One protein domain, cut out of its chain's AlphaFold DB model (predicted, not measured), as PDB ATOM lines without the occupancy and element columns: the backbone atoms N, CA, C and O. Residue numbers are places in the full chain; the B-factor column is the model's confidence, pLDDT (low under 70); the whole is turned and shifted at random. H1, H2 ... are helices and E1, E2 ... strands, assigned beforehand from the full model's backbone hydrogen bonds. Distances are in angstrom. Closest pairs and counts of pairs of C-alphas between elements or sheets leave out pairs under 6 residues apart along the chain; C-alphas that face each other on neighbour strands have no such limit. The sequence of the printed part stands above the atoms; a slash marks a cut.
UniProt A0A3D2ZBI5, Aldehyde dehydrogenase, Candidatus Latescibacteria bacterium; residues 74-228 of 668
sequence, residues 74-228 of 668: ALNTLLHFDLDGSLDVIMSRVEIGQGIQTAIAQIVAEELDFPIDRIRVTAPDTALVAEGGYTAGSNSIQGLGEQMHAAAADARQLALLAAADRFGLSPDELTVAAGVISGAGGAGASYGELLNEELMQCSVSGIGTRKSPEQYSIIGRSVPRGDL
ATOM      1  N   ALA A  74     148.481 108.919 169.335       90.25
ATOM      2  CA  ALA A  74     148.389 108.242 170.626       90.25
ATOM      3  C   ALA A  74     149.041 106.849 170.577       90.25
ATOM      4  O   ALA A  74     148.964 106.161 169.553       90.25
ATOM      5  N   LEU A  75     149.681 106.429 171.672       92.38
ATOM      6  CA  LEU A  75     150.404 105.153 171.750       92.38
ATOM      7  C   LEU A  75     149.511 103.949 171.436       92.38
ATOM      8  O   LEU A  75     149.930 103.074 170.682       92.38
ATOM      9  N   ASN A  76     148.267 103.944 171.921       90.50
ATOM     10  CA  ASN A  76     147.281 102.883 171.682       90.50
ATOM     11  C   ASN A  76     146.905 102.678 170.205       90.50
ATOM     12  O   ASN A  76     146.331 101.652 169.855       90.50
ATOM     13  N   THR A  77     147.237 103.624 169.323       89.56
ATOM     14  CA  THR A  77     147.041 103.476 167.869       89.56
ATOM     15  C   THR A  77     148.209 102.773 167.172       89.56
ATOM     16  O   THR A  77     148.131 102.496 165.974       89.56
ATOM     17  N   LEU A  78     149.297 102.501 167.902       93.06
ATOM     18  CA  LEU A  78     150.534 101.902 167.396       93.06
ATOM     19  C   LEU A  78     150.928 100.632 168.157       93.06
ATOM     20  O   LEU A  78     151.435  99.697 167.539       93.06
ATOM     21  N   LEU A  79     150.723 100.609 169.475       95.44
ATOM     22  CA  LEU A  79     151.142  99.552 170.390       95.44
ATOM     23  C   LEU A  79     149.970  99.167 171.293       95.44
ATOM     24  O   LEU A  79     149.312 100.040 171.857       95.44
ATOM     25  N   HIS A  80     149.741  97.870 171.473       95.06
ATOM     26  CA  HIS A  80     148.759  97.348 172.415       95.06
ATOM     27  C   HIS A  80     149.386  96.223 173.242       95.06
ATOM     28  O   HIS A  80     149.778  95.190 172.702       95.06
ATOM     29  N   PHE A  81     149.536  96.468 174.542       95.94
ATOM     30  CA  PHE A  81     150.150  95.536 175.484       95.94
ATOM     31  C   PHE A  81     149.069  94.711 176.174       95.94
ATOM     32  O   PHE A  81     148.210  95.267 176.853       95.94
ATOM     33  N   ASP A  82     149.147  93.392 176.038       93.69
ATOM     34  CA  ASP A  82     148.228  92.468 176.692       93.69
ATOM     35  C   ASP A  82     148.743  92.058 178.082       93.69
ATOM     36  O   ASP A  82     149.949  91.988 178.344       93.69
ATOM     37  N   LEU A  83     147.817  91.714 178.983       92.31
ATOM     38  CA  LEU A  83     148.144  91.217 180.329       92.31
ATOM     39  C   LEU A  83     148.806  89.829 180.322       92.31
ATOM     40  O   LEU A  83     149.406  89.432 181.317       92.31
ATOM     41  N   ASP A  84     148.719  89.086 179.215       91.56
ATOM     42  CA  ASP A  84     149.435  87.817 179.035       91.56
ATOM     43  C   ASP A  84     150.925  88.012 178.684       91.56
ATOM     44  O   ASP A  84     151.676  87.041 178.546       91.56
ATOM     45  N   GLY A  85     151.367  89.269 178.565       89.38
ATOM     46  CA  GLY A  85     152.733  89.637 178.223       89.38
ATOM     47  C   GLY A  85     153.030  89.579 176.725       89.38
ATOM     48  O   GLY A  85     154.207  89.499 176.367       89.38
ATOM     49  N   SER A  86     152.007  89.590 175.865       95.50
ATOM     50  CA  SER A  86     152.141  89.793 174.419       95.50
ATOM     51  C   SER A  86     151.942  91.258 174.006       95.50
ATOM     52  O   SER A  86     151.465  92.092 174.777       95.50
ATOM     53  N   LEU A  87     152.407  91.590 172.799       96.81
ATOM     54  CA  LEU A  87     152.351  92.939 172.237       96.81
ATOM     55  C   LEU A  87     151.846  92.889 170.795       96.81
ATOM     56  O   LEU A  87     152.501  92.308 169.926       96.81
ATOM     57  N   ASP A  88     150.730  93.560 170.524       95.25
ATOM     58  CA  ASP A  88     150.279  93.844 169.165       95.25
ATOM     59  C   ASP A  88     150.865  95.177 168.675       95.25
ATOM     60  O   ASP A  88     150.718  96.226 169.305       95.25
ATOM     61  N   VAL A  89     151.517  95.145 167.512       95.06
ATOM     62  CA  VAL A  89     152.032  96.328 166.814       95.06
ATOM     63  C   VAL A  89     151.147  96.620 165.611       95.06
ATOM     64  O   VAL A  89     150.982  95.788 164.713       95.06
ATOM     65  N   ILE A  90     150.584  97.825 165.581       91.56
ATOM     66  CA  ILE A  90     149.608  98.247 164.580       91.56
ATOM     67  C   ILE A  90     150.328  98.896 163.398       91.56
ATOM     68  O   ILE A  90     150.872  99.996 163.483       91.56
ATOM     69  N   MET A  91     150.349  98.199 162.259       89.00
ATOM     70  CA  MET A  91     151.108  98.616 161.081       89.00
ATOM     71  C   MET A  91     150.197  99.265 160.030       89.00
ATOM     72  O   MET A  91     149.242  98.664 159.553       89.00
ATOM     73  N   SER A  92     150.539 100.478 159.585       88.12
ATOM     74  CA  SER A  92     149.815 101.198 158.514       88.12
ATOM     75  C   SER A  92     150.366 100.936 157.103       88.12
ATOM     76  O   SER A  92     149.919 101.524 156.116       88.12
ATOM     77  N   ARG A  93     151.374 100.064 156.991       91.44
ATOM     78  CA  ARG A  93     152.060  99.668 155.751       91.44
ATOM     79  C   ARG A  93     151.820  98.189 155.485       91.44
ATOM     80  O   ARG A  93     151.771  97.407 156.413       91.44
ATOM     81  N   VAL A  94     151.720  97.795 154.225       91.62
ATOM     82  CA  VAL A  94     151.525  96.388 153.844       91.62
ATOM     83  C   VAL A  94     152.843  95.636 153.635       91.62
ATOM     84  O   VAL A  94     153.800  96.197 153.080       91.62
ATOM     85  N   GLU A  95     152.884  94.369 154.046       89.69
ATOM     86  CA  GLU A  95     153.943  93.414 153.707       89.69
ATOM     87  C   GLU A  95     153.705  92.868 152.294       89.69
ATOM     88  O   GLU A  95     152.618  92.400 151.979       89.69
ATOM     89  N   ILE A  96     154.706  92.968 151.419       89.50
ATOM     90  CA  ILE A  96     154.628  92.516 150.016       89.50
ATOM     91  C   ILE A  96     155.895  91.743 149.607       89.50
ATOM     92  O   ILE A  96     156.252  91.689 148.427       89.50
ATOM     93  N   GLY A  97     156.597  91.165 150.588       85.81
ATOM     94  CA  GLY A  97     157.779  90.313 150.432       85.81
ATOM     95  C   GLY A  97     159.083  90.917 150.972       85.81
ATOM     96  O   GLY A  97     160.080  90.203 151.101       85.81
ATOM     97  N   GLN A  98     159.096  92.204 151.320       85.19
ATOM     98  CA  GLN A  98     160.271  92.941 151.792       85.19
ATOM     99  C   GLN A  98     160.691  92.633 153.239       85.19
ATOM    100  O   GLN A  98     161.804  93.001 153.607       85.19
ATOM    101  N   GLY A  99     159.835  92.003 154.049       89.88
ATOM    102  CA  GLY A  99     160.126  91.689 155.453       89.88
ATOM    103  C   GLY A  99     160.010  92.892 156.399       89.88
ATOM    104  O   GLY A  99     160.747  92.979 157.381       89.88
ATOM    105  N   ILE A 100     159.110  93.838 156.108       91.00
ATOM    106  CA  ILE A 100     158.859  94.989 156.987       91.00
ATOM    107  C   ILE A 100     158.240  94.575 158.316       91.00
ATOM    108  O   ILE A 100     158.548  95.224 159.306       91.00
ATOM    109  N   GLN A 101     157.415  93.525 158.366       92.31
ATOM    110  CA  GLN A 101     156.818  93.080 159.630       92.31
ATOM    111  C   GLN A 101     157.912  92.692 160.624       92.31
ATOM    112  O   GLN A 101     157.955  93.206 161.736       92.31
ATOM    113  N   THR A 102     158.864  91.867 160.184       93.25
ATOM    114  CA  THR A 102     160.019  91.475 160.998       93.25
ATOM    115  C   THR A 102     160.886  92.672 161.367       93.25
ATOM    116  O   THR A 102     161.264  92.802 162.524       93.25
ATOM    117  N   ALA A 103     161.163  93.581 160.429       94.06
ATOM    118  CA  ALA A 103     161.970  94.764 160.723       94.06
ATOM    119  C   ALA A 103     161.307  95.698 161.756       94.06
ATOM    120  O   ALA A 103     161.989  96.212 162.638       94.06
ATOM    121  N   ILE A 104     159.986  95.897 161.679       95.31
ATOM    122  CA  ILE A 104     159.230  96.671 162.675       95.31
ATOM    123  C   ILE A 104     159.215  95.947 164.025       95.31
ATOM    124  O   ILE A 104     159.460  96.586 165.044       95.31
ATOM    125  N   ALA A 105     159.012  94.628 164.041       95.88
ATOM    126  CA  ALA A 105     159.093  93.838 165.267       95.88
ATOM    127  C   ALA A 105     160.481  93.940 165.920       95.88
ATOM    128  O   ALA A 105     160.558  94.120 167.128       95.88
ATOM    129  N   GLN A 106     161.572  93.905 165.143       96.56
ATOM    130  CA  GLN A 106     162.931  94.116 165.660       96.56
ATOM    131  C   GLN A 106     163.108  95.505 166.274       96.56
ATOM    132  O   GLN A 106     163.688  95.607 167.349       96.56
ATOM    133  N   ILE A 107     162.606  96.555 165.616       96.94
ATOM    134  CA  ILE A 107     162.670  97.931 166.129       96.94
ATOM    135  C   ILE A 107     161.966  98.041 167.484       96.94
ATOM    136  O   ILE A 107     162.536  98.553 168.444       96.94
ATOM    137  N   VAL A 108     160.733  97.539 167.561       97.81
ATOM    138  CA  VAL A 108     159.916  97.621 168.774       97.81
ATOM    139  C   VAL A 108     160.491  96.740 169.886       97.81
ATOM    140  O   VAL A 108     160.610  97.200 171.017       97.81
ATOM    141  N   ALA A 109     160.909  95.511 169.566       97.62
ATOM    142  CA  ALA A 109     161.538  94.592 170.515       97.62
ATOM    143  C   ALA A 109     162.816  95.175 171.122       97.62
ATOM    144  O   ALA A 109     163.007  95.109 172.334       97.62
ATOM    145  N   GLU A 110     163.676  95.759 170.283       97.50
ATOM    146  CA  GLU A 110     164.922  96.375 170.729       97.50
ATOM    147  C   GLU A 110     164.648  97.518 171.694       97.50
ATOM    148  O   GLU A 110     165.205  97.546 172.787       97.50
ATOM    149  N   GLU A 111     163.781  98.458 171.316       97.69
ATOM    150  CA  GLU A 111     163.492  99.599 172.175       97.69
ATOM    151  C   GLU A 111     162.807  99.166 173.477       97.69
ATOM    152  O   GLU A 111     163.129  99.713 174.520       97.69
ATOM    153  N   LEU A 112     161.931  98.166 173.481       97.88
ATOM    154  CA  LEU A 112     161.202  97.762 174.692       97.88
ATOM    155  C   LEU A 112     161.913  96.698 175.551       97.88
ATOM    156  O   LEU A 112     161.338  96.257 176.544       97.88
ATOM    157  N   ASP A 113     163.113  96.237 175.172       96.94
ATOM    158  CA  ASP A 113     163.742  95.038 175.766       96.94
ATOM    159  C   ASP A 113     162.770  93.844 175.802       96.94
ATOM    160  O   ASP A 113     162.660  93.117 176.793       96.94
ATOM    161  N   PHE A 114     162.015  93.666 174.717       97.00
ATOM    162  CA  PHE A 114     160.866  92.765 174.652       97.00
ATOM    163  C   PHE A 114     161.184  91.504 173.833       97.00
ATOM    164  O   PHE A 114     161.863  91.600 172.805       97.00
ATOM    165  N   PRO A 115     160.696  90.310 174.222       95.25
ATOM    166  CA  PRO A 115     160.900  89.094 173.441       95.25
ATOM    167  C   PRO A 115     160.201  89.205 172.082       95.25
ATOM    168  O   PRO A 115     158.984  89.377 172.007       95.25
ATOM    169  N   ILE A 116     160.964  89.115 170.991       94.38
ATOM    170  CA  ILE A 116     160.430  89.332 169.637       94.38
ATOM    171  C   ILE A 116     159.365  88.303 169.231       94.38
ATOM    172  O   ILE A 116     158.485  88.611 168.435       94.38
ATOM    173  N   ASP A 117     159.418  87.098 169.796       92.88
ATOM    174  CA  ASP A 117     158.451  86.015 169.597       92.88
ATOM    175  C   ASP A 117     157.094  86.274 170.271       92.88
ATOM    176  O   ASP A 117     156.113  85.605 169.951       92.88
ATOM    177  N   ARG A 118     157.015  87.273 171.156       94.75
ATOM    178  CA  ARG A 118     155.770  87.749 171.775       94.75
ATOM    179  C   ARG A 118     155.158  88.961 171.069       94.75
ATOM    180  O   ARG A 118     154.131  89.466 171.521       94.75
ATOM    181  N   ILE A 119     155.770  89.427 169.978       95.69
ATOM    182  CA  ILE A 119     155.270  90.551 169.184       95.69
ATOM    183  C   ILE A 119     154.475  90.035 167.987       95.69
ATOM    184  O   ILE A 119     154.996  89.312 167.134       95.69
ATOM    185  N   ARG A 120     153.224  90.479 167.871       93.56
ATOM    186  CA  ARG A 120     152.364  90.249 166.707       93.56
ATOM    187  C   ARG A 120     152.234  91.549 165.921       93.56
ATOM    188  O   ARG A 120     151.810  92.567 166.451       93.56
ATOM    189  N   VAL A 121     152.598  91.540 164.641       92.56
ATOM    190  CA  VAL A 121     152.445  92.720 163.775       92.56
ATOM    191  C   VAL A 121     151.182  92.563 162.943       92.56
ATOM    192  O   VAL A 121     151.093  91.665 162.105       92.56
ATOM    193  N   THR A 122     150.204  93.438 163.156       87.94
ATOM    194  CA  THR A 122     148.910  93.348 162.474       87.94
ATOM    195  C   THR A 122     149.002  93.849 161.031       87.94
ATOM    196  O   THR A 122     149.760  94.767 160.709       87.94
ATOM    197  N   ALA A 123     148.244  93.225 160.127       87.19
ATOM    198  CA  ALA A 123     148.098  93.720 158.762       87.19
ATOM    199  C   ALA A 123     147.199  94.974 158.738       87.19
ATOM    200  O   ALA A 123     146.274  95.065 159.548       87.19
ATOM    201  N   PRO A 124     147.408  95.916 157.796       91.50
ATOM    202  CA  PRO A 124     146.579  97.114 157.712       91.50
ATOM    203  C   PRO A 124     145.087  96.812 157.531       91.50
ATOM    204  O   PRO A 124     144.691  96.059 156.638       91.50
ATOM    205  N   ASP A 125     144.261  97.472 158.337       93.75
ATOM    206  CA  ASP A 125     142.803  97.371 158.332       93.75
ATOM    207  C   ASP A 125     142.217  98.760 158.593       93.75
ATOM    208  O   ASP A 125     142.518  99.368 159.620       93.75
ATOM    209  N   THR A 126     141.401  99.284 157.679       94.44
ATOM    210  CA  THR A 126     140.909 100.672 157.771       94.44
ATOM    211  C   THR A 126     140.020 100.945 158.982       94.44
ATOM    212  O   THR A 126     139.733 102.105 159.257       94.44
ATOM    213  N   ALA A 127     139.553  99.908 159.684       90.25
ATOM    214  CA  ALA A 127     138.826 100.060 160.943       90.25
ATOM    215  C   ALA A 127     139.746 100.134 162.175       90.25
ATOM    216  O   ALA A 127     139.285 100.522 163.242       90.25
ATOM    217  N   LEU A 128     141.016  99.727 162.050       85.56
ATOM    218  CA  LEU A 128     141.938  99.549 163.181       85.56
ATOM    219  C   LEU A 128     143.167 100.457 163.121       85.56
ATOM    220  O   LEU A 128     143.756 100.745 164.158       85.56
ATOM    221  N   VAL A 129     143.583 100.889 161.928       86.19
ATOM    222  CA  VAL A 129     144.793 101.701 161.755       86.19
ATOM    223  C   VAL A 129     144.482 103.024 161.076       86.19
ATOM    224  O   VAL A 129     143.667 103.082 160.163       86.19
ATOM    225  N   ALA A 130     145.175 104.084 161.489       84.94
ATOM    226  CA  ALA A 130     145.140 105.367 160.802       84.94
ATOM    227  C   ALA A 130     145.739 105.276 159.385       84.94
ATOM    228  O   ALA A 130     146.510 104.366 159.050       84.94
ATOM    229  N   GLU A 131     145.425 106.258 158.539       86.81
ATOM    230  CA  GLU A 131     145.901 106.255 157.162       86.81
ATOM    231  C   GLU A 131     147.433 106.380 157.068       86.81
ATOM    232  O   GLU A 131     148.035 107.402 157.395       86.81
ATOM    233  N   GLY A 132     148.068 105.334 156.531       82.69
ATOM    234  CA  GLY A 132     149.488 105.331 156.166       82.69
ATOM    235  C   GLY A 132     149.759 105.681 154.699       82.69
ATOM    236  O   GLY A 132     150.919 105.809 154.299       82.69
ATOM    237  N   GLY A 133     148.730 105.816 153.860       89.56
ATOM    238  CA  GLY A 133     148.866 105.874 152.403       89.56
ATOM    239  C   GLY A 133     149.439 104.573 151.816       89.56
ATOM    240  O   GLY A 133     149.251 103.488 152.353       89.56
ATOM    241  N   TYR A 134     150.172 104.667 150.704       91.75
ATOM    242  CA  TYR A 134     150.686 103.493 149.981       91.75
ATOM    243  C   TYR A 134     152.009 102.948 150.523       91.75
ATOM    244  O   TYR A 134     152.951 103.717 150.722       91.75
ATOM    245  N   THR A 135     152.179 101.625 150.605       92.50
ATOM    246  CA  THR A 135     153.530 101.027 150.647       92.50
ATOM    247  C   THR A 135     154.239 101.277 149.315       92.50
ATOM    248  O   THR A 135     154.066 100.552 148.340       92.50
ATOM    249  N   ALA A 136     155.046 102.337 149.243       90.12
ATOM    250  CA  ALA A 136     155.740 102.729 148.023       90.12
ATOM    251  C   ALA A 136     157.059 103.460 148.308       90.12
ATOM    252  O   ALA A 136     157.317 103.968 149.398       90.12
ATOM    253  N   GLY A 137     157.921 103.523 147.289       85.75
ATOM    254  CA  GLY A 137     159.105 104.380 147.303       85.75
ATOM    255  C   GLY A 137     160.216 103.978 148.278       85.75
ATOM    256  O   GLY A 137     161.138 104.772 148.442       85.75
ATOM    257  N   SER A 138     160.160 102.777 148.863       84.69
ATOM    258  CA  SER A 138     161.078 102.320 149.920       84.69
ATOM    259  C   SER A 138     161.008 103.174 151.196       84.69
ATOM    260  O   SER A 138     161.997 103.297 151.912       84.69
ATOM    261  N   ASN A 139     159.839 103.762 151.477       86.25
ATOM    262  CA  ASN A 139     159.648 104.681 152.601       86.25
ATOM    263  C   ASN A 139     159.175 104.000 153.895       86.25
ATOM    264  O   ASN A 139     159.194 104.654 154.928       86.25
ATOM    265  N   SER A 140     158.750 102.729 153.875       91.12
ATOM    266  CA  SER A 140     158.130 102.093 155.051       91.12
ATOM    267  C   SER A 140     159.042 102.125 156.279       91.12
ATOM    268  O   SER A 140     158.650 102.682 157.291       91.12
ATOM    269  N   ILE A 141     160.283 101.638 156.180       91.25
ATOM    270  CA  ILE A 141     161.224 101.685 157.313       91.25
ATOM    271  C   ILE A 141     161.660 103.121 157.633       91.25
ATOM    272  O   ILE A 141     161.770 103.478 158.796       91.25
ATOM    273  N   GLN A 142     161.840 103.971 156.619       87.75
ATOM    274  CA  GLN A 142     162.281 105.359 156.824       87.75
ATOM    275  C   GLN A 142     161.238 106.228 157.537       87.75
ATOM    276  O   GLN A 142     161.608 107.149 158.249       87.75
ATOM    277  N   GLY A 143     159.950 105.968 157.305       88.12
ATOM    278  CA  GLY A 143     158.850 106.709 157.916       88.12
ATOM    279  C   GLY A 143     158.241 105.976 159.105       88.12
ATOM    280  O   GLY A 143     158.290 106.471 160.225       88.12
ATOM    281  N   LEU A 144     157.671 104.790 158.870       89.56
ATOM    282  CA  LEU A 144     157.005 104.018 159.923       89.56
ATOM    283  C   LEU A 144     158.005 103.466 160.945       89.56
ATOM    284  O   LEU A 144     157.704 103.467 162.130       89.56
ATOM    285  N   GLY A 145     159.189 103.019 160.514       92.38
ATOM    286  CA  GLY A 145     160.209 102.515 161.442       92.38
ATOM    287  C   GLY A 145     160.651 103.574 162.454       92.38
ATOM    288  O   GLY A 145     160.729 103.291 163.641       92.38
ATOM    289  N   GLU A 146     160.837 104.812 161.996       91.19
ATOM    290  CA  GLU A 146     161.150 105.968 162.846       91.19
ATOM    291  C   GLU A 146     160.021 106.284 163.845       91.19
ATOM    292  O   GLU A 146     160.275 106.526 165.024       91.19
ATOM    293  N   GLN A 147     158.766 106.233 163.385       91.75
ATOM    294  CA  GLN A 147     157.592 106.414 164.240       91.75
ATOM    295  C   GLN A 147     157.489 105.319 165.311       91.75
ATOM    296  O   GLN A 147     157.222 105.628 166.469       91.75
ATOM    297  N   MET A 148     157.740 104.061 164.940       94.62
ATOM    298  CA  MET A 148     157.715 102.924 165.865       94.62
ATOM    299  C   MET A 148     158.858 102.982 166.880       94.62
ATOM    300  O   MET A 148     158.631 102.700 168.051       94.62
ATOM    301  N   HIS A 149     160.051 103.429 166.472       94.38
ATOM    302  CA  HIS A 149     161.162 103.703 167.392       94.38
ATOM    303  C   HIS A 149     160.769 104.734 168.457       94.38
ATOM    304  O   HIS A 149     161.010 104.526 169.643       94.38
ATOM    305  N   ALA A 150     160.164 105.852 168.035       94.94
ATOM    306  CA  ALA A 150     159.726 106.906 168.948       94.94
ATOM    307  C   ALA A 150     158.626 106.419 169.902       94.94
ATOM    308  O   ALA A 150     158.723 106.633 171.106       94.94
ATOM    309  N   ALA A 151     157.615 105.724 169.373       96.06
ATOM    310  CA  ALA A 151     156.512 105.196 170.169       96.06
ATOM    311  C   ALA A 151     156.985 104.179 171.215       96.06
ATOM    312  O   ALA A 151     156.585 104.255 172.373       96.06
ATOM    313  N   ALA A 152     157.873 103.261 170.828       97.88
ATOM    314  CA  ALA A 152     158.439 102.273 171.735       97.88
ATOM    315  C   ALA A 152     159.300 102.922 172.835       97.88
ATOM    316  O   ALA A 152     159.183 102.558 174.003       97.88
ATOM    317  N   ALA A 153     160.120 103.923 172.493       97.31
ATOM    318  CA  ALA A 153     160.914 104.650 173.481       97.31
ATOM    319  C   ALA A 153     160.033 105.413 174.488       97.31
ATOM    320  O   ALA A 153     160.288 105.350 175.691       97.31
ATOM    321  N   ASP A 154     158.976 106.084 174.020       97.25
ATOM    322  CA  ASP A 154     158.027 106.793 174.885       97.25
ATOM    323  C   ASP A 154     157.247 105.823 175.783       97.25
ATOM    324  O   ASP A 154     157.146 106.053 176.987       97.25
ATOM    325  N   ALA A 155     156.767 104.699 175.237       97.81
ATOM    326  CA  ALA A 155     156.099 103.659 176.017       97.81
ATOM    327  C   ALA A 155     157.019 103.081 177.108       97.81
ATOM    328  O   ALA A 155     156.587 102.909 178.248       97.81
ATOM    329  N   ARG A 156     158.307 102.845 176.802       97.50
ATOM    330  CA  ARG A 156     159.311 102.455 177.806       97.50
ATOM    331  C   ARG A 156     159.465 103.506 178.894       97.50
ATOM    332  O   ARG A 156     159.479 103.148 180.067       97.50
ATOM    333  N   GLN A 157     159.559 104.780 178.527       96.56
ATOM    334  CA  GLN A 157     159.715 105.855 179.502       96.56
ATOM    335  C   GLN A 157     158.498 105.974 180.428       96.56
ATOM    336  O   GLN A 157     158.668 106.084 181.640       96.56
ATOM    337  N   LEU A 158     157.279 105.912 179.885       96.69
ATOM    338  CA  LEU A 158     156.052 105.944 180.687       96.69
ATOM    339  C   LEU A 158     155.957 104.737 181.621       96.69
ATOM    340  O   LEU A 158     155.625 104.903 182.791       96.69
ATOM    341  N   ALA A 159     156.305 103.542 181.138       96.88
ATOM    342  CA  ALA A 159     156.306 102.336 181.960       96.88
ATOM    343  C   ALA A 159     157.336 102.420 183.097       96.88
ATOM    344  O   ALA A 159     157.028 102.040 184.222       96.88
ATOM    345  N   LEU A 160     158.533 102.963 182.840       96.50
ATOM    346  CA  LEU A 160     159.546 103.201 183.874       96.50
ATOM    347  C   LEU A 160     159.057 104.192 184.936       96.50
ATOM    348  O   LEU A 160     159.254 103.949 186.121       96.50
ATOM    349  N   LEU A 161     158.388 105.277 184.534       95.56
ATOM    350  CA  LEU A 161     157.814 106.244 185.474       95.56
ATOM    351  C   LEU A 161     156.683 105.626 186.310       95.56
ATOM    352  O   LEU A 161     156.659 105.804 187.526       95.56
ATOM    353  N   ALA A 162     155.789 104.857 185.684       96.19
ATOM    354  CA  ALA A 162     154.710 104.156 186.380       96.19
ATOM    355  C   ALA A 162     155.246 103.081 187.344       96.19
ATOM    356  O   ALA A 162     154.732 102.916 188.449       96.19
ATOM    357  N   ALA A 163     156.301 102.361 186.955       96.56
ATOM    358  CA  ALA A 163     156.960 101.379 187.810       96.56
ATOM    359  C   ALA A 163     157.698 102.038 188.979       96.56
ATOM    360  O   ALA A 163     157.625 101.534 190.096       96.56
ATOM    361  N   ALA A 164     158.378 103.163 188.740       95.38
ATOM    362  CA  ALA A 164     159.064 103.939 189.771       95.38
ATOM    363  C   ALA A 164     158.081 104.375 190.867       95.38
ATOM    364  O   ALA A 164     158.324 104.120 192.047       95.38
ATOM    365  N   ASP A 165     156.929 104.920 190.466       94.75
ATOM    366  CA  ASP A 165     155.843 105.280 191.382       94.75
ATOM    367  C   ASP A 165     155.298 104.051 192.133       94.75
ATOM    368  O   ASP A 165     155.251 104.032 193.363       94.75
ATOM    369  N   ARG A 166     154.992 102.963 191.409       95.06
ATOM    370  CA  ARG A 166     154.444 101.727 191.993       95.06
ATOM    371  C   ARG A 166     155.392 101.042 192.981       95.06
ATOM    372  O   ARG A 166     154.927 100.437 193.946       95.06
ATOM    373  N   PHE A 167     156.697 101.070 192.721       94.75
ATOM    374  CA  PHE A 167     157.707 100.398 193.543       94.75
ATOM    375  C   PHE A 167     158.332 101.320 194.596       94.75
ATOM    376  O   PHE A 167     159.060 100.830 195.457       94.75
ATOM    377  N   GLY A 168     158.050 102.627 194.553       93.31
ATOM    378  CA  GLY A 168     158.687 103.617 195.422       93.31
ATOM    379  C   GLY A 168     160.193 103.752 195.172       93.31
ATOM    380  O   GLY A 168     160.950 103.962 196.118       93.31
ATOM    381  N   LEU A 169     160.626 103.589 193.918       94.06
ATOM    382  CA  LEU A 169     162.024 103.657 193.472       94.06
ATOM    383  C   LEU A 169     162.223 104.831 192.509       94.06
ATOM    384  O   LEU A 169     161.263 105.355 191.949       94.06
ATOM    385  N   SER A 170     163.469 105.237 192.268       90.94
ATOM    386  CA  SER A 170     163.784 106.145 191.159       90.94
ATOM    387  C   SER A 170     163.884 105.385 189.823       90.94
ATOM    388  O   SER A 170     164.246 104.206 189.819       90.94
ATOM    389  N   PRO A 171     163.612 106.024 188.666       87.31
ATOM    390  CA  PRO A 171     163.743 105.368 187.360       87.31
ATOM    391  C   PRO A 171     165.136 104.779 187.081       87.31
ATOM    392  O   PRO A 171     165.233 103.766 186.395       87.31
ATOM    393  N   ASP A 172     166.197 105.373 187.639       89.19
ATOM    394  CA  ASP A 172     167.585 104.915 187.471       89.19
ATOM    395  C   ASP A 172     167.894 103.622 188.255       89.19
ATOM    396  O   ASP A 172     168.892 102.952 187.992       89.19
ATOM    397  N   GLU A 173     167.035 103.246 189.208       91.88
ATOM    398  CA  GLU A 173     167.122 101.990 189.970       91.88
ATOM    399  C   GLU A 173     166.353 100.838 189.304       91.88
ATOM    400  O   GLU A 173     166.339  99.712 189.817       91.88
ATOM    401  N   LEU A 174     165.700 101.107 188.170       95.31
ATOM    402  CA  LEU A 174     164.911 100.137 187.427       95.31
ATOM    403  C   LEU A 174     165.686  99.576 186.239       95.31
ATOM    404  O   LEU A 174     166.491 100.240 185.591       95.31
ATOM    405  N   THR A 175     165.382  98.329 185.911       94.00
ATOM    406  CA  THR A 175     165.894  97.640 184.726       94.00
ATOM    407  C   THR A 175     164.736  97.079 183.921       94.00
ATOM    408  O   THR A 175     163.703  96.716 184.486       94.00
ATOM    409  N   VAL A 176     164.908  97.005 182.602       94.81
ATOM    410  CA  VAL A 176     163.948  96.365 181.700       94.81
ATOM    411  C   VAL A 176     164.616  95.147 181.087       94.81
ATOM    412  O   VAL A 176     165.701  95.246 180.517       94.81
ATOM    413  N   ALA A 177     163.984  93.987 181.229       94.12
ATOM    414  CA  ALA A 177     164.446  92.754 180.611       94.12
ATOM    415  C   ALA A 177     163.253  91.865 180.269       94.12
ATOM    416  O   ALA A 177     162.369  91.654 181.097       94.12
ATOM    417  N   ALA A 178     163.239  91.329 179.047       93.62
ATOM    418  CA  ALA A 178     162.181  90.450 178.552       93.62
ATOM    419  C   ALA A 178     160.756  91.010 178.772       93.62
ATOM    420  O   ALA A 178     159.830  90.266 179.091       93.62
ATOM    421  N   GLY A 179     160.580  92.323 178.586       94.25
ATOM    422  CA  GLY A 179     159.297  93.012 178.734       94.25
ATOM    423  C   GLY A 179     158.830  93.234 180.178       94.25
ATOM    424  O   GLY A 179     157.678  93.619 180.385       94.25
ATOM    425  N   VAL A 180     159.694  92.992 181.167       95.62
ATOM    426  CA  VAL A 180     159.408  93.189 182.593       95.62
ATOM    427  C   VAL A 180     160.301  94.293 183.146       95.62
ATOM    428  O   VAL A 180     161.525  94.243 183.008       95.62
ATOM    429  N   ILE A 181     159.682  95.277 183.795       96.62
ATOM    430  CA  ILE A 181     160.361  96.357 184.506       96.62
ATOM    431  C   ILE A 181     160.524  95.913 185.960       96.62
ATOM    432  O   ILE A 181     159.533  95.588 186.610       96.62
ATOM    433  N   SER A 182     161.759  95.876 186.464       96.12
ATOM    434  CA  SER A 182     162.081  95.386 187.814       96.12
ATOM    435  C   SER A 182     163.067  96.292 188.548       96.12
ATOM    436  O   SER A 182     163.946  96.884 187.921       96.12
ATOM    437  N   GLY A 183     162.949  96.352 189.876       92.12
ATOM    438  CA  GLY A 183     163.863  97.082 190.763       92.12
ATOM    439  C   GLY A 183     164.634  96.184 191.739       92.12
ATOM    440  O   GLY A 183     164.334  94.994 191.901       92.12
ATOM    441  N   ALA A 184     165.631  96.756 192.420       76.69
ATOM    442  CA  ALA A 184     166.405  96.068 193.455       76.69
ATOM    443  C   ALA A 184     165.503  95.701 194.652       76.69
ATOM    444  O   ALA A 184     165.158  96.539 195.476       76.69
ATOM    445  N   GLY A 185     165.076  94.437 194.722       72.50
ATOM    446  CA  GLY A 185     164.101  93.956 195.713       72.50
ATOM    447  C   GLY A 185     163.173  92.849 195.203       72.50
ATOM    448  O   GLY A 185     162.437  92.265 195.992       72.50
ATOM    449  N   GLY A 186     163.218  92.534 193.902       75.56
ATOM    450  CA  GLY A 186     162.445  91.439 193.300       75.56
ATOM    451  C   GLY A 186     161.008  91.809 192.918       75.56
ATOM    452  O   GLY A 186     160.283  90.953 192.418       75.56
ATOM    453  N   ALA A 187     160.600  93.068 193.117       79.31
ATOM    454  CA  ALA A 187     159.365  93.604 192.556       79.31
ATOM    455  C   ALA A 187     159.529  93.807 191.042       79.31
ATOM    456  O   ALA A 187     160.518  94.401 190.599       79.31
ATOM    457  N   GLY A 188     158.565  93.314 190.265       92.44
ATOM    458  CA  GLY A 188     158.543  93.450 188.814       92.44
ATOM    459  C   GLY A 188     157.119  93.528 188.278       92.44
ATOM    460  O   GLY A 188     156.194  92.991 188.887       92.44
ATOM    461  N   ALA A 189     156.948  94.232 187.163       95.69
ATOM    462  CA  ALA A 189     155.676  94.364 186.465       95.69
ATOM    463  C   ALA A 189     155.911  94.423 184.952       95.69
ATOM    464  O   ALA A 189     156.917  94.956 184.476       95.69
ATOM    465  N   SER A 190     154.985  93.852 184.196       96.50
ATOM    466  CA  SER A 190     154.968  93.915 182.737       96.50
ATOM    467  C   SER A 190     154.478  95.274 182.235       96.50
ATOM    468  O   SER A 190     153.821  96.028 182.954       96.50
ATOM    469  N   TYR A 191     154.734  95.566 180.960       97.19
ATOM    470  CA  TYR A 191     154.165  96.739 180.293       97.19
ATOM    471  C   TYR A 191     152.635  96.822 180.406       97.19
ATOM    472  O   TYR A 191     152.119  97.890 180.720       97.19
ATOM    473  N   GLY A 192     151.922  95.705 180.207       95.44
ATOM    474  CA  GLY A 192     150.455  95.662 180.286       95.44
ATOM    475  C   GLY A 192     149.906  95.945 181.690       95.44
ATOM    476  O   GLY A 192     148.805  96.465 181.828       95.44
ATOM    477  N   GLU A 193     150.677  95.661 182.743       96.31
ATOM    478  CA  GLU A 193     150.298  95.985 184.127       96.31
ATOM    479  C   GLU A 193     150.602  97.436 184.524       96.31
ATOM    480  O   GLU A 193     150.083  97.910 185.536       96.31
ATOM    481  N   LEU A 194     151.484  98.120 183.788       96.38
ATOM    482  CA  LEU A 194     151.960  99.470 184.104       96.38
ATOM    483  C   LEU A 194     151.288 100.547 183.247       96.38
ATOM    484  O   LEU A 194     150.986 101.629 183.744       96.38
ATOM    485  N   LEU A 195     151.059 100.265 181.963       96.06
ATOM    486  CA  LEU A 195     150.497 101.211 181.005       96.06
ATOM    487  C   LEU A 195     148.971 101.091 180.965       96.06
ATOM    488  O   LEU A 195     148.405 100.341 180.173       96.06
ATOM    489  N   ASN A 196     148.302 101.852 181.830       93.12
ATOM    490  CA  ASN A 196     146.845 101.954 181.829       93.12
ATOM    491  C   ASN A 196     146.313 102.709 180.589       93.12
ATOM    492  O   ASN A 196     147.071 103.263 179.791       93.12
ATOM    493  N   GLU A 197     144.987 102.756 180.439       91.44
ATOM    494  CA  GLU A 197     144.337 103.401 179.291       91.44
ATOM    495  C   GLU A 197     144.721 104.883 179.134       91.44
ATOM    496  O   GLU A 197     144.971 105.331 178.018       91.44
ATOM    497  N   GLU A 198     144.834 105.630 180.235       92.38
ATOM    498  CA  GLU A 198     145.212 107.049 180.220       92.38
ATOM    499  C   GLU A 198     146.631 107.253 179.668       92.38
ATOM    500  O   GLU A 198     146.840 108.067 178.765       92.38
ATOM    501  N   LEU A 199     147.601 106.461 180.137       93.69
ATOM    502  CA  LEU A 199     148.977 106.496 179.635       93.69
ATOM    503  C   LEU A 199     149.059 106.048 178.172       93.69
ATOM    504  O   LEU A 199     149.827 106.607 177.391       93.69
ATOM    505  N   MET A 200     148.243 105.074 177.771       94.38
ATOM    506  CA  MET A 200     148.190 104.602 176.388       94.38
ATOM    507  C   MET A 200     147.507 105.597 175.433       94.38
ATOM    508  O   MET A 200     147.749 105.550 174.226       94.38
ATOM    509  N   GLN A 201     146.705 106.534 175.942       93.88
ATOM    510  CA  GLN A 201     146.165 107.659 175.170       93.88
ATOM    511  C   GLN A 201     147.167 108.816 175.017       93.88
ATOM    512  O   GLN A 201     146.946 109.711 174.193       93.88
ATOM    513  N   CYS A 202     148.291 108.807 175.749       92.12
ATOM    514  CA  CYS A 202     149.342 109.797 175.553       92.12
ATOM    515  C   CYS A 202     149.875 109.749 174.119       92.12
ATOM    516  O   CYS A 202     150.088 108.695 173.518       92.12
ATOM    517  N   SER A 203     150.110 110.935 173.573       93.50
ATOM    518  CA  SER A 203     150.693 111.089 172.251       93.50
ATOM    519  C   SER A 203     152.200 110.871 172.280       93.50
ATOM    520  O   SER A 203     152.882 111.332 173.198       93.50
ATOM    521  N   VAL A 204     152.725 110.245 171.226       91.81
ATOM    522  CA  VAL A 204     154.173 110.137 171.009       91.81
ATOM    523  C   VAL A 204     154.760 111.546 170.946       91.81
ATOM    524  O   VAL A 204     154.438 112.324 170.053       91.81
ATOM    525  N   SER A 205     155.597 111.900 171.907       91.06
ATOM    526  CA  SER A 205     156.122 113.255 172.108       91.06
ATOM    527  C   SER A 205     157.646 113.297 172.223       91.06
ATOM    528  O   SER A 205     158.217 114.388 172.247       91.06
ATOM    529  N   GLY A 206     158.312 112.137 172.213       90.88
ATOM    530  CA  GLY A 206     159.766 112.031 172.308       90.88
ATOM    531  C   GLY A 206     160.283 112.235 173.730       90.88
ATOM    532  O   GLY A 206     161.363 112.793 173.911       90.88
ATOM    533  N   ILE A 207     159.502 111.819 174.729       91.88
ATOM    534  CA  ILE A 207     159.907 111.814 176.141       91.88
ATOM    535  C   ILE A 207     160.915 110.699 176.442       91.88
ATOM    536  O   ILE A 207     161.690 110.815 177.390       91.88
ATOM    537  N   GLY A 208     160.916 109.625 175.652       90.88
ATOM    538  CA  GLY A 208     161.843 108.513 175.786       90.88
ATOM    539  C   GLY A 208     163.127 108.714 174.988       90.88
ATOM    540  O   GLY A 208     163.112 108.987 173.785       90.88
ATOM    541  N   THR A 209     164.268 108.498 175.640       92.38
ATOM    542  CA  THR A 209     165.576 108.466 174.970       92.38
ATOM    543  C   THR A 209     165.729 107.167 174.192       92.38
ATOM    544  O   THR A 209     165.683 106.097 174.780       92.38
ATOM    545  N   ARG A 210     165.951 107.214 172.880       94.06
ATOM    546  CA  ARG A 210     166.162 105.991 172.084       94.06
ATOM    547  C   ARG A 210     167.477 105.304 172.414       94.06
ATOM    548  O   ARG A 210     168.459 105.968 172.748       94.06
ATOM    549  N   LYS A 211     167.507 103.987 172.231       94.81
ATOM    550  CA  LYS A 211     168.753 103.227 172.317       94.81
ATOM    551  C   LYS A 211     169.696 103.621 171.184       94.81
ATOM    552  O   LYS A 211     169.281 103.794 170.034       94.81
ATOM    553  N   SER A 212     170.977 103.752 171.511       94.75
ATOM    554  CA  SER A 212     172.019 103.972 170.517       94.75
ATOM    555  C   SER A 212     172.323 102.670 169.762       94.75
ATOM    556  O   SER A 212     172.124 101.582 170.310       94.75
ATOM    557  N   PRO A 213     172.835 102.737 168.520       94.44
ATOM    558  CA  PRO A 213     173.182 101.543 167.750       94.44
ATOM    559  C   PRO A 213     174.146 100.581 168.453       94.44
ATOM    560  O   PRO A 213     174.103  99.378 168.212       94.44
ATOM    561  N   GLU A 214     175.006 101.090 169.332       95.56
ATOM    562  CA  GLU A 214     175.946 100.293 170.127       95.56
ATOM    563  C   GLU A 214     175.244  99.448 171.200       95.56
ATOM    564  O   GLU A 214     175.795  98.446 171.648       95.56
ATOM    565  N   GLN A 215     174.032  99.842 171.599       93.81
ATOM    566  CA  GLN A 215     173.192  99.115 172.549       93.81
ATOM    567  C   GLN A 215     172.328  98.050 171.864       93.81
ATOM    568  O   GLN A 215     171.679  97.271 172.559       93.81
ATOM    569  N   TYR A 216     172.296  98.010 170.526       95.75
ATOM    570  CA  TYR A 216     171.423  97.091 169.804       95.75
ATOM    571  C   TYR A 216     171.864  95.635 169.954       95.75
ATOM    572  O   TYR A 216     173.005  95.253 169.675       95.75
ATOM    573  N   SER A 217     170.911  94.801 170.346       94.06
ATOM    574  CA  SER A 217     171.061  93.359 170.527       94.06
ATOM    575  C   SER A 217     170.257  92.547 169.502       94.06
ATOM    576  O   SER A 217     170.659  91.437 169.146       94.06
ATOM    577  N   ILE A 218     169.180  93.124 168.966       94.31
ATOM    578  CA  ILE A 218     168.204  92.543 168.040       94.31
ATOM    579  C   ILE A 218     168.297  93.204 166.656       94.31
ATOM    580  O   ILE A 218     168.342  92.497 165.642       94.31
ATOM    581  N   ILE A 219     168.334  94.538 166.573       95.06
ATOM    582  CA  ILE A 219     168.444  95.267 165.300       95.06
ATOM    583  C   ILE A 219     169.783  94.931 164.630       95.06
ATOM    584  O   ILE A 219     170.840  94.896 165.255       95.06
ATOM    585  N   GLY A 220     169.745  94.662 163.322       89.50
ATOM    586  CA  GLY A 220     170.931  94.285 162.542       89.50
ATOM    587  C   GLY A 220     171.340  92.814 162.681       89.50
ATOM    588  O   GLY A 220     172.271  92.375 162.003       89.50
ATOM    589  N   ARG A 221     170.634  92.022 163.498       91.38
ATOM    590  CA  ARG A 221     170.783  90.562 163.545       91.38
ATOM    591  C   ARG A 221     169.847  89.880 162.552       91.38
ATOM    592  O   ARG A 221     168.783  90.394 162.208       91.38
ATOM    593  N   SER A 222     170.254  88.693 162.104       91.38
ATOM    594  CA  SER A 222     169.398  87.821 161.304       91.38
ATOM    595  C   SER A 222     168.394  87.136 162.228       91.38
ATOM    596  O   SER A 222     168.764  86.255 163.001       91.38
ATOM    597  N   VAL A 223     167.139  87.574 162.163       89.56
ATOM    598  CA  VAL A 223     166.016  86.978 162.894       89.56
ATOM    599  C   VAL A 223     165.149  86.197 161.898       89.56
ATOM    600  O   VAL A 223     164.896  86.706 160.800       89.56
ATOM    601  N   PRO A 224     164.686  84.978 162.236       87.31
ATOM    602  CA  PRO A 224     163.716  84.261 161.417       87.31
ATOM    603  C   PRO A 224     162.454  85.100 161.211       87.31
ATOM    604  O   PRO A 224     161.878  85.619 162.165       87.31
ATOM    605  N   ARG A 225     161.998  85.234 159.965       86.75
ATOM    606  CA  ARG A 225     160.726  85.908 159.711       86.75
ATOM    607  C   ARG A 225     159.576  84.967 160.072       86.75
ATOM    608  O   ARG A 225     159.539  83.843 159.570       86.75
ATOM    609  N   GLY A 226     158.641  85.434 160.900       79.25
ATOM    610  CA  GLY A 226     157.485  84.636 161.330       79.25
ATOM    611  C   GLY A 226     156.593  84.180 160.171       79.25
ATOM    612  O   GLY A 226     156.023  83.099 160.212       79.25
ATOM    613  N   ASP A 227     156.553  84.954 159.087       81.19
ATOM    614  CA  ASP A 227     155.711  84.680 157.927       81.19
ATOM    615  C   ASP A 227     156.259  83.554 157.021       81.19
ATOM    616  O   ASP A 227     155.506  82.881 156.316       81.19
ATOM    617  N   LEU A 228     157.573  83.302 157.020       84.38
ATOM    618  CA  LEU A 228     158.191  82.353 156.086       84.38
ATOM    619  C   LEU A 228     157.767  80.897 156.312       84.38
ATOM    620  O   LEU A 228     157.642  80.162 155.333       84.38
TER     621      LEU A 228
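What this domain is: This is residues 74 to 228 of the 668 residues of the protein "Aldehyde dehydrogenase" of Candidatus Latescibacteria bacterium (UniProt A0A3D2ZBI5). One long helix, H2, runs along the longest axis as a spine, with two small three-stranded sheets set one after the other along it: E1 E2 E3 beside the middle of the domain, and E4 E5 E6 near the end where H2 finishes. H1 is side by side with the earlier part of H2 and covers one face of the sheet E1 E2 E3, while residues 156 to 167 of H2 cover one face of the sheet E4 E5 E6; a long final stretch without named elements, residues 201 to 228, winds round the outside. The printed part has 155 residues with four named helices and six named strands, in the order E1 E2 H1 E3 H2 E4 E5 E6 H3 H4; the class is mixed, helices and strands, with 71 residues, under half, in named elements. The first sheet, in the order E1 E2 E3, is mixed, and the second, E4 E5 E6, is antiparallel. The whole is compact, with a radius of gyration of the C-alphas of 15.3 A and spans of 48 by 32 by 27 A.

Where its parts are: E1 is residues 79 to 81, beginning at C-alpha 79 (151.142, 99.552, 170.390), and E2 is residues 87 to 90. H1, residues 100 to 112, is 18.1 A long. E3 is residues 119 to 122. H2, residues 140 to 167, is 38.5 A long, from C-alpha 140 (158.130, 102.093, 155.051) to C-alpha 167 (157.707, 100.398, 193.543). E4, residues 174 to 177, and E5, residues 180 to 183, are each 10.1 A long. E6 is residues 188 to 190, H3 residues 191 to 194, and H4 residues 197 to 200, ending at C-alpha 200 (148.190, 104.602, 176.388).

How they stand to each other: E1 and E2 form an antiparallel hairpin, with N 80 and O 88 2.9 A apart, within hydrogen-bond range. E2 and E3 are parallel, with N 89 and O 120 at 2.8 A. E2, H1 and E3 make a strand-helix-strand unit, two parallel neighbour strands with a helix between, and its crossover is right-handed. H1 is on this sheet at a height of 9.3 A, over E2 and E3, in two layers; its closest C-alphas to E3 are those of Gln 101 and Val 121, 6.0 A. H1 and H2 touch at Val 108 and Ala 152, C-alphas 5.7 A apart, at a shallow tilt of 27 degrees, the same way. E4, E5 and E6 form a meander, each strand the antiparallel neighbour of the one before, with N 175 and O 182 at 2.9 A and N 181 and O 189 at 2.9 A. H2 is on this sheet, again in two layers, at a height of 9.3 A and over E5; the closest C-alphas of H2 and E5 are those of Ala 163 and Ile 181, 6.9 A. H3 only grazes both sheets and touches residues 159 to 163 of H2, the closest C-alphas being those of Ala 159 and Leu 194, 5.6 A. H4 is close to H2 but not clearly touching it, with the C-alphas of Leu 158 and Leu 199 7.2 A apart. In H1 every O i to N i+4 pair is within hydrogen-bond range, in H2 23 of 24, and H3 and H4 are too short for such a pair.

The domain as a whole: The C-alphas farthest apart, of Gly 137 and Gly 185, are 49.8 A apart. The printed part has no cut, and the link from E3 to H2, 17 residues, is long. The mean pLDDT of the printed part is 92.3, and no printed residue is under 70.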